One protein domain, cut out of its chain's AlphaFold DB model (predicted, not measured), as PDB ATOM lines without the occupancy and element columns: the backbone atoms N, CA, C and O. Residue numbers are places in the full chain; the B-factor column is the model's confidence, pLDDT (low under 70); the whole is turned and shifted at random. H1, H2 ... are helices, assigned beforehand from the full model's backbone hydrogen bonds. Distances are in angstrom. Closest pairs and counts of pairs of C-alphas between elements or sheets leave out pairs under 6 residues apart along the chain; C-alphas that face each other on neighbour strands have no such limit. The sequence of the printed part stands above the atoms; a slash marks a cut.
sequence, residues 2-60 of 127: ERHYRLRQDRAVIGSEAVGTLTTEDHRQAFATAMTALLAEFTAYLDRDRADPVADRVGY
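AT A GLANCE: This is residues 2 to 60 of the 127 residues of an uncharacterized protein of Streptomyces palmae (UniProt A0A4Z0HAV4). One long helix, H2, makes one arm of an open, uneven hairpin; the other is the loose stretch of residues 2 to 15, which leads to the short helix H1 at the turn. After H2, residues 47 to 60 fold back as a hooked tail. The printed part has 59 residues, is all helix in class with under half of them in the two named helices, H1 then H2, and has no named strand. It is only just loose, close to extended, with a radius of gyration of the C-alphas of 15.2 A, and spans 43 by 23 by 17 A.

HOW THE PARTS SIT: H1, residues 16 to 19, and H2, residues 24 to 46, are only just apart, their closest C-alphas 8.2 A from each other. A tight link of 4 residues joins them. In H2 every O i to N i+4 pair is within hydrogen-bond range; H1 is too short for such a pair.

IN THESE COORDINATES: H1 begins at C-alpha 16 (-34.447, 14.751, 37.835) and measures 5.2 A. H2, 33.1 A long, ends at C-alpha 46 (-34.347, -16.088, 49.880).

THE WHOLE: The C-alphas farthest apart, of Thr 21 and Asp 49, are 43.5 A apart. The printed part has no cut. Residues 2 to 20 have pLDDT under 70.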
ATOM      1  N   GLU A   2     -25.968 -19.744  35.624       31.84
ATOM      2  CA  GLU A   2     -26.127 -18.593  36.513       31.84
ATOM      3  C   GLU A   2     -26.617 -17.416  35.658       31.84
ATOM      4  O   GLU A   2     -25.916 -16.951  34.757       31.84
ATOM      5  N   ARG A   3     -27.869 -16.980  35.849       38.47
ATOM      6  CA  ARG A   3     -28.371 -15.767  35.195       38.47
ATOM      7  C   ARG A   3     -27.725 -14.588  35.905       38.47
ATOM      8  O   ARG A   3     -28.189 -14.172  36.958       38.47
ATOM      9  N   HIS A   4     -26.650 -14.060  35.332       40.06
ATOM     10  CA  HIS A   4     -26.120 -12.768  35.742       40.06
ATOM     11  C   HIS A   4     -27.186 -11.716  35.415       40.06
ATOM     12  O   HIS A   4     -27.245 -11.208  34.292       40.06
ATOM     13  N   TYR A   5     -28.048 -11.406  36.385       42.44
ATOM     14  CA  TYR A   5     -28.855 -10.196  36.371       42.44
ATOM     15  C   TYR A   5     -27.885  -9.020  36.468       42.44
ATOM     16  O   TYR A   5     -27.546  -8.511  37.533       42.44
ATOM     17  N   ARG A   6     -27.379  -8.597  35.310       43.44
ATOM     18  CA  ARG A   6     -26.827  -7.261  35.147       43.44
ATOM     19  C   ARG A   6     -28.034  -6.337  35.257       43.44
ATOM     20  O   ARG A   6     -28.686  -6.053  34.255       43.44
ATOM     21  N   LEU A   7     -28.367  -5.921  36.479       41.28
ATOM     22  CA  LEU A   7     -29.204  -4.749  36.680       41.28
ATOM     23  C   LEU A   7     -28.523  -3.649  35.861       41.28
ATOM     24  O   LEU A   7     -27.391  -3.264  36.157       41.28
ATOM     25  N   ARG A   8     -29.135  -3.274  34.732       40.88
ATOM     26  CA  ARG A   8     -28.617  -2.230  33.852       40.88
ATOM     27  C   ARG A   8     -28.510  -0.971  34.703       40.88
ATOM     28  O   ARG A   8     -29.527  -0.347  34.990       40.88
ATOM     29  N   GLN A   9     -27.288  -0.641  35.113       40.84
ATOM     30  CA  GLN A   9     -26.971   0.538  35.919       40.84
ATOM     31  C   GLN A   9     -27.542   1.818  35.275       40.84
ATOM     32  O   GLN A   9     -27.961   2.723  35.986       40.84
ATOM     33  N   ASP A  10     -27.711   1.814  33.949       32.19
ATOM     34  CA  ASP A  10     -28.301   2.892  33.143       32.19
ATOM     35  C   ASP A  10     -29.800   3.163  33.383       32.19
ATOM     36  O   ASP A  10     -30.330   4.136  32.859       32.19
ATOM     37  N   ARG A  11     -30.521   2.312  34.128       38.19
ATOM     38  CA  ARG A  11     -31.971   2.472  34.379       38.19
ATOM     39  C   ARG A  11     -32.344   2.760  35.833       38.19
ATOM     40  O   ARG A  11     -33.519   2.979  36.106       38.19
ATOM     41  N   ALA A  12     -31.377   2.769  36.750       42.66
ATOM     42  CA  ALA A  12     -31.630   3.000  38.176       42.66
ATOM     43  C   ALA A  12     -31.627   4.489  38.571       42.66
ATOM     44  O   ALA A  12     -31.942   4.825  39.709       42.66
ATOM     45  N   VAL A  13     -31.291   5.384  37.639       47.59
ATOM     46  CA  VAL A  13     -31.327   6.832  37.846       47.59
ATOM     47  C   VAL A  13     -32.354   7.407  36.878       47.59
ATOM     48  O   VAL A  13     -32.038   7.687  35.724       47.59
ATOM     49  N   ILE A  14     -33.604   7.561  37.322       50.16
ATOM     50  CA  ILE A  14     -34.522   8.465  36.622       50.16
ATOM     51  C   ILE A  14     -33.952   9.867  36.856       50.16
ATOM     52  O   ILE A  14     -33.920  10.342  37.990       50.16
ATOM     53  N   GLY A  15     -33.406  10.481  35.804       46.91
ATOM     54  CA  GLY A  15     -32.865  11.837  35.878       46.91
ATOM     55  C   GLY A  15     -33.935  12.814  36.367       46.91
ATOM     56  O   GLY A  15     -35.103  12.681  36.006       46.91
ATOM     57  N   SER A  16     -33.542  13.792  37.184       53.19
ATOM     58  CA  SER A  16     -34.447  14.751  37.835       53.19
ATOM     59  C   SER A  16     -35.395  15.470  36.865       53.19
ATOM     60  O   SER A  16     -36.542  15.720  37.218       53.19
ATOM     61  N   GLU A  17     -34.961  15.737  35.630       50.16
ATOM     62  CA  GLU A  17     -35.810  16.334  34.586       50.16
ATOM     63  C   GLU A  17     -36.935  15.404  34.109       50.16
ATOM     64  O   GLU A  17     -38.048  15.863  33.876       50.16
ATOM     65  N   ALA A  18     -36.686  14.093  34.020       57.28
ATOM     66  CA  ALA A  18     -37.693  13.113  33.608       57.28
ATOM     67  C   ALA A  18     -38.725  12.830  34.711       57.28
ATOM     68  O   ALA A  18     -39.836  12.409  34.410       57.28
ATOM     69  N   VAL A  19     -38.371  13.071  35.980       60.53
ATOM     70  CA  VAL A  19     -39.289  12.986  37.129       60.53
ATOM     71  C   VAL A  19     -40.268  14.164  37.121       60.53
ATOM     72  O   VAL A  19     -41.442  13.969  37.405       60.53
ATOM     73  N   GLY A  20     -39.815  15.368  36.752       62.66
ATOM     74  CA  GLY A  20     -40.627  16.591  36.799       62.66
ATOM     75  C   GLY A  20     -41.781  16.654  35.790       62.66
ATOM     76  O   GLY A  20     -42.665  17.493  35.935       62.66
ATOM     77  N   THR A  21     -41.792  15.781  34.779       73.88
ATOM     78  CA  THR A  21     -42.854  15.711  33.760       73.88
ATOM     79  C   THR A  21     -43.903  14.636  34.033       73.88
ATOM     80  O   THR A  21     -44.863  14.520  33.274       73.88
ATOM     81  N   LEU A  22     -43.704  13.805  35.060       80.12
ATOM     82  CA  LEU A  22     -44.608  12.707  35.383       80.12
ATOM     83  C   LEU A  22     -45.861  13.234  36.081       80.12
ATOM     84  O   LEU A  22     -45.806  14.123  36.931       80.12
ATOM     85  N   THR A  23     -47.010  12.659  35.739       89.38
ATOM     86  CA  THR A  23     -48.228  12.900  36.507       89.38
ATOM     87  C   THR A  23     -48.146  12.189  37.859       89.38
ATOM     88  O   THR A  23     -47.364  11.256  38.062       89.38
ATOM     89  N   THR A  24     -49.007  12.573  38.802       89.50
ATOM     90  CA  THR A  24     -49.145  11.856  40.079       89.50
ATOM     91  C   THR A  24     -49.419  10.365  39.876       89.50
ATOM     92  O   THR A  24     -48.924   9.539  40.640       89.50
ATOM     93  N   GLU A  25     -50.191  10.007  38.848       88.31
ATOM     94  CA  GLU A  25     -50.495   8.608  38.554       88.31
ATOM     95  C   GLU A  25     -49.284   7.868  37.981       88.31
ATOM     96  O   GLU A  25     -48.995   6.748  38.403       88.31
ATOM     97  N   ASP A  26     -48.503   8.524  37.122       86.06
ATOM     98  CA  ASP A  26     -47.246   7.960  36.631       86.06
ATOM     99  C   ASP A  26     -46.269   7.691  37.781       86.06
ATOM    100  O   ASP A  26     -45.624   6.642  37.812       86.06
ATOM    101  N   HIS A  27     -46.192   8.587  38.771       85.50
ATOM    102  CA  HIS A  27     -45.386   8.357  39.972       85.50
ATOM    103  C   HIS A  27     -45.861   7.149  40.777       85.50
ATOM    104  O   HIS A  27     -45.029   6.347  41.207       85.50
ATOM    105  N   ARG A  28     -47.178   6.979  40.965       89.19
ATOM    106  CA  ARG A  28     -47.731   5.803  41.659       89.19
ATOM    107  C   ARG A  28     -47.385   4.519  40.920       89.19
ATOM    108  O   ARG A  28     -46.884   3.580  41.537       89.19
ATOM    109  N   GLN A  29     -47.593   4.498  39.607       87.38
ATOM    110  CA  GLN A  29     -47.326   3.327  38.780       87.38
ATOM    111  C   GLN A  29     -45.832   2.988  38.736       87.38
ATOM    112  O   GLN A  29     -45.450   1.818  38.852       87.38
ATOM    113  N   ALA A  30     -44.970   3.998  38.606       85.06
ATOM    114  CA  ALA A  30     -43.525   3.824  38.628       85.06
ATOM    115  C   ALA A  30     -43.051   3.286  39.984       85.06
ATOM    116  O   ALA A  30     -42.284   2.321  40.025       85.06
ATOM    117  N   PHE A  31     -43.546   3.851  41.091       87.44
ATOM    118  CA  PHE A  31     -43.195   3.396  42.435       87.44
ATOM    119  C   PHE A  31     -43.662   1.959  42.686       87.44
ATOM    120  O   PHE A  31     -42.868   1.130  43.119       87.44
ATOM    121  N   ALA A  32     -44.909   1.624  42.337       88.81
ATOM    122  CA  ALA A  32     -45.430   0.262  42.453       88.81
ATOM    123  C   ALA A  32     -44.577  -0.738  41.658       88.81
ATOM    124  O   ALA A  32     -44.183  -1.776  42.185       88.81
ATOM    125  N   THR A  33     -44.215  -0.385  40.422       86.81
ATOM    126  CA  THR A  33     -43.345  -1.210  39.573       86.81
ATOM    127  C   THR A  33     -41.972  -1.428  40.219       86.81
ATOM    128  O   THR A  33     -41.476  -2.556  40.249       86.81
ATOM    129  N   ALA A  34     -41.369  -0.375  40.780       83.38
ATOM    130  CA  ALA A  34     -40.094  -0.471  41.488       83.38
ATOM    131  C   ALA A  34     -40.191  -1.368  42.735       83.38
ATOM    132  O   ALA A  34     -39.311  -2.200  42.958       83.38
ATOM    133  N   MET A  35     -41.277  -1.260  43.507       89.69
ATOM    134  CA  MET A  35     -41.512  -2.104  44.682       89.69
ATOM    135  C   MET A  35     -41.724  -3.574  44.315       89.69
ATOM    136  O   MET A  35     -41.184  -4.451  44.987       89.69
ATOM    137  N   THR A  36     -42.452  -3.865  43.233       89.75
ATOM    138  CA  THR A  36     -42.608  -5.239  42.736       89.75
ATOM    139  C   THR A  36     -41.271  -5.833  42.298       89.75
ATOM    140  O   THR A  36     -40.983  -6.982  42.629       89.75
ATOM    141  N   ALA A  37     -40.433  -5.062  41.600       85.38
ATOM    142  CA  ALA A  37     -39.096  -5.513  41.224       85.38
ATOM    143  C   ALA A  37     -38.226  -5.791  42.462       85.38
ATOM    144  O   ALA A  37     -37.606  -6.846  42.545       85.38
ATOM    145  N   LEU A  38     -38.235  -4.892  43.454       86.62
ATOM    146  CA  LEU A  38     -37.491  -5.077  44.702       86.62
ATOM    147  C   LEU A  38     -37.955  -6.323  45.471       86.62
ATOM    148  O   LEU A  38     -37.122  -7.079  45.968       86.62
ATOM    149  N   LEU A  39     -39.268  -6.559  45.534       89.31
ATOM    150  CA  LEU A  39     -39.833  -7.752  46.161       89.31
ATOM    151  C   LEU A  39     -39.385  -9.027  45.437       89.31
ATOM    152  O   LEU A  39     -38.967  -9.975  46.091       89.31
ATOM    153  N   ALA A  40     -39.420  -9.035  44.102       87.81
ATOM    154  CA  ALA A  40     -38.983 -10.181  43.308       87.81
ATOM    155  C   ALA A  40     -37.497 -10.510  43.532       87.81
ATOM    156  O   ALA A  40     -37.150 -11.677  43.706       87.81
ATOM    157  N   GLU A  41     -36.626  -9.498  43.579       86.69
ATOM    158  CA  GLU A  41     -35.198  -9.682  43.869       86.69
ATOM    159  C   GLU A  41     -34.967 -10.211  45.293       86.69
ATOM    160  O   GLU A  41     -34.123 -11.083  45.506       86.69
ATOM    161  N   PHE A  42     -35.738  -9.728  46.273       87.50
ATOM    162  CA  PHE A  42     -35.647 -10.219  47.646       87.50
ATOM    163  C   PHE A  42     -36.126 -11.672  47.778       87.50
ATOM    164  O   PHE A  42     -35.447 -12.480  48.409       87.50
ATOM    165  N   THR A  43     -37.235 -12.044  47.133       90.69
ATOM    166  CA  THR A  43     -37.695 -13.441  47.076       90.69
ATOM    167  C   THR A  43     -36.649 -14.338  46.413       90.69
ATOM    168  O   THR A  43     -36.276 -15.361  46.977       90.69
ATOM    169  N   ALA A  44     -36.081 -13.916  45.279       87.50
ATOM    170  CA  ALA A  44     -35.030 -14.669  44.594       87.50
ATOM    171  C   ALA A  44     -33.736 -14.802  45.420       87.50
ATOM    172  O   ALA A  44     -32.969 -15.749  45.231       87.50
ATOM    173  N   TYR A  45     -33.454 -13.850  46.313       88.31
ATOM    174  CA  TYR A  45     -32.390 -13.976  47.305       88.31
ATOM    175  C   TYR A  45     -32.707 -15.079  48.326       88.31
ATOM    176  O   TYR A  45     -31.844 -15.924  48.559       88.31
ATOM    177  N   LEU A  46     -33.922 -15.100  48.880       90.69
ATOM    178  CA  LEU A  46     -34.347 -16.088  49.880       90.69
ATOM    179  C   LEU A  46     -34.431 -17.518  49.330       90.69
ATOM    180  O   LEU A  46     -34.183 -18.462  50.072       90.69
ATOM    181  N   ASP A  47     -34.713 -17.682  48.036       91.69
ATOM    182  CA  ASP A  47     -34.795 -18.993  47.376       91.69
ATOM    183  C   ASP A  47     -33.421 -19.672  47.166       91.69
ATOM    184  O   ASP A  47     -33.340 -20.778  46.628       91.69
ATOM    185  N   ARG A  48     -32.310 -19.030  47.554       88.50
ATOM    186  CA  ARG A  48     -30.962 -19.612  47.447       88.50
ATOM    187  C   ARG A  48     -30.700 -20.574  48.604       88.50
ATOM    188  O   ARG A  48     -30.864 -20.200  49.759       88.50
ATOM    189  N   ASP A  49     -30.112 -21.737  48.309       82.00
ATOM    190  CA  ASP A  49     -29.780 -22.790  49.295       82.00
ATOM    191  C   ASP A  49     -28.977 -22.320  50.527       82.00
ATOM    192  O   ASP A  49     -28.939 -23.007  51.545       82.00
ATOM    193  N   ARG A  50     -28.276 -21.183  50.432       85.94
ATOM    194  CA  ARG A  50     -27.424 -20.623  51.495       85.94
ATOM    195  C   ARG A  50     -27.794 -19.193  51.890       85.94
ATOM    196  O   ARG A  50     -26.935 -18.482  52.401       85.94
ATOM    197  N   ALA A  51     -29.015 -18.746  51.606       86.88
ATOM    198  CA  ALA A  51     -29.465 -17.440  52.074       86.88
ATOM    199  C   ALA A  51     -29.479 -17.413  53.609       86.88
ATOM    200  O   ALA A  51     -30.142 -18.233  54.243       86.88
ATOM    201  N   ASP A  52     -28.759 -16.465  54.204       89.12
ATOM    202  CA  ASP A  52     -28.784 -16.220  55.644       89.12
ATOM    203  C   ASP A  52     -28.941 -14.711  55.870       89.12
ATOM    204  O   ASP A  52     -27.946 -13.985  55.904       89.12
ATOM    205  N   PRO A  53     -30.181 -14.208  56.039       86.38
ATOM    206  CA  PRO A  53     -30.440 -12.775  56.176       86.38
ATOM    207  C   PRO A  53     -29.669 -12.101  57.313       86.38
ATOM    208  O   PRO A  53     -29.387 -10.903  57.243       86.38
ATOM    209  N   VAL A  54     -29.307 -12.854  58.356       86.69
ATOM    210  CA  VAL A  54     -28.539 -12.333  59.488       86.69
ATOM    211  C   VAL A  54     -27.062 -12.239  59.119       86.69
ATOM    212  O   VAL A  54     -26.469 -11.167  59.272       86.69
ATOM    213  N   ALA A  55     -26.467 -13.319  58.602       87.12
ATOM    214  CA  ALA A  55     -25.063 -13.322  58.184       87.12
ATOM    215  C   ALA A  55     -24.806 -12.358  57.012       87.12
ATOM    216  O   ALA A  55     -23.781 -11.671  56.982       87.12
ATOM    217  N   ASP A  56     -25.781 -12.238  56.110       86.38
ATOM    218  CA  ASP A  56     -25.775 -11.324  54.972       86.38
ATOM    219  C   ASP A  56     -26.100  -9.879  55.379       86.38
ATOM    220  O   ASP A  56     -25.973  -8.976  54.560       86.38
ATOM    221  N   ARG A  57     -26.442  -9.617  56.649       85.50
ATOM    222  CA  ARG A  57     -26.713  -8.272  57.194       85.50
ATOM    223  C   ARG A  57     -27.854  -7.548  56.475       85.50
ATOM    224  O   ARG A  57     -27.777  -6.341  56.236       85.50
ATOM    225  N   VAL A  58     -28.919  -8.277  56.147       84.75
ATOM    226  CA  VAL A  58     -30.142  -7.695  55.587       84.75
ATOM    227  C   VAL A  58     -30.716  -6.678  56.578       84.75
ATOM    228  O   VAL A  58     -30.914  -6.963  57.760       84.75
ATOM    229  N   GLY A  59     -30.961  -5.459  56.099       81.62
ATOM    230  CA  GLY A  59     -31.529  -4.377  56.898       81.62
ATOM    231  C   GLY A  59     -33.052  -4.319  56.781       81.62
ATOM    232  O   GLY A  59     -33.578  -4.241  55.679       81.62
ATOM    233  N   TYR A  60     -33.749  -4.274  57.919       75.38
ATOM    234  CA  TYR A  60     -35.212  -4.092  58.008       75.38
ATOM    235  C   TYR A  60     -35.609  -2.736  58.613       75.38
ATOM    236  O   TYR A  60     -36.743  -2.537  59.039       75.38
TER     237      TYR A  60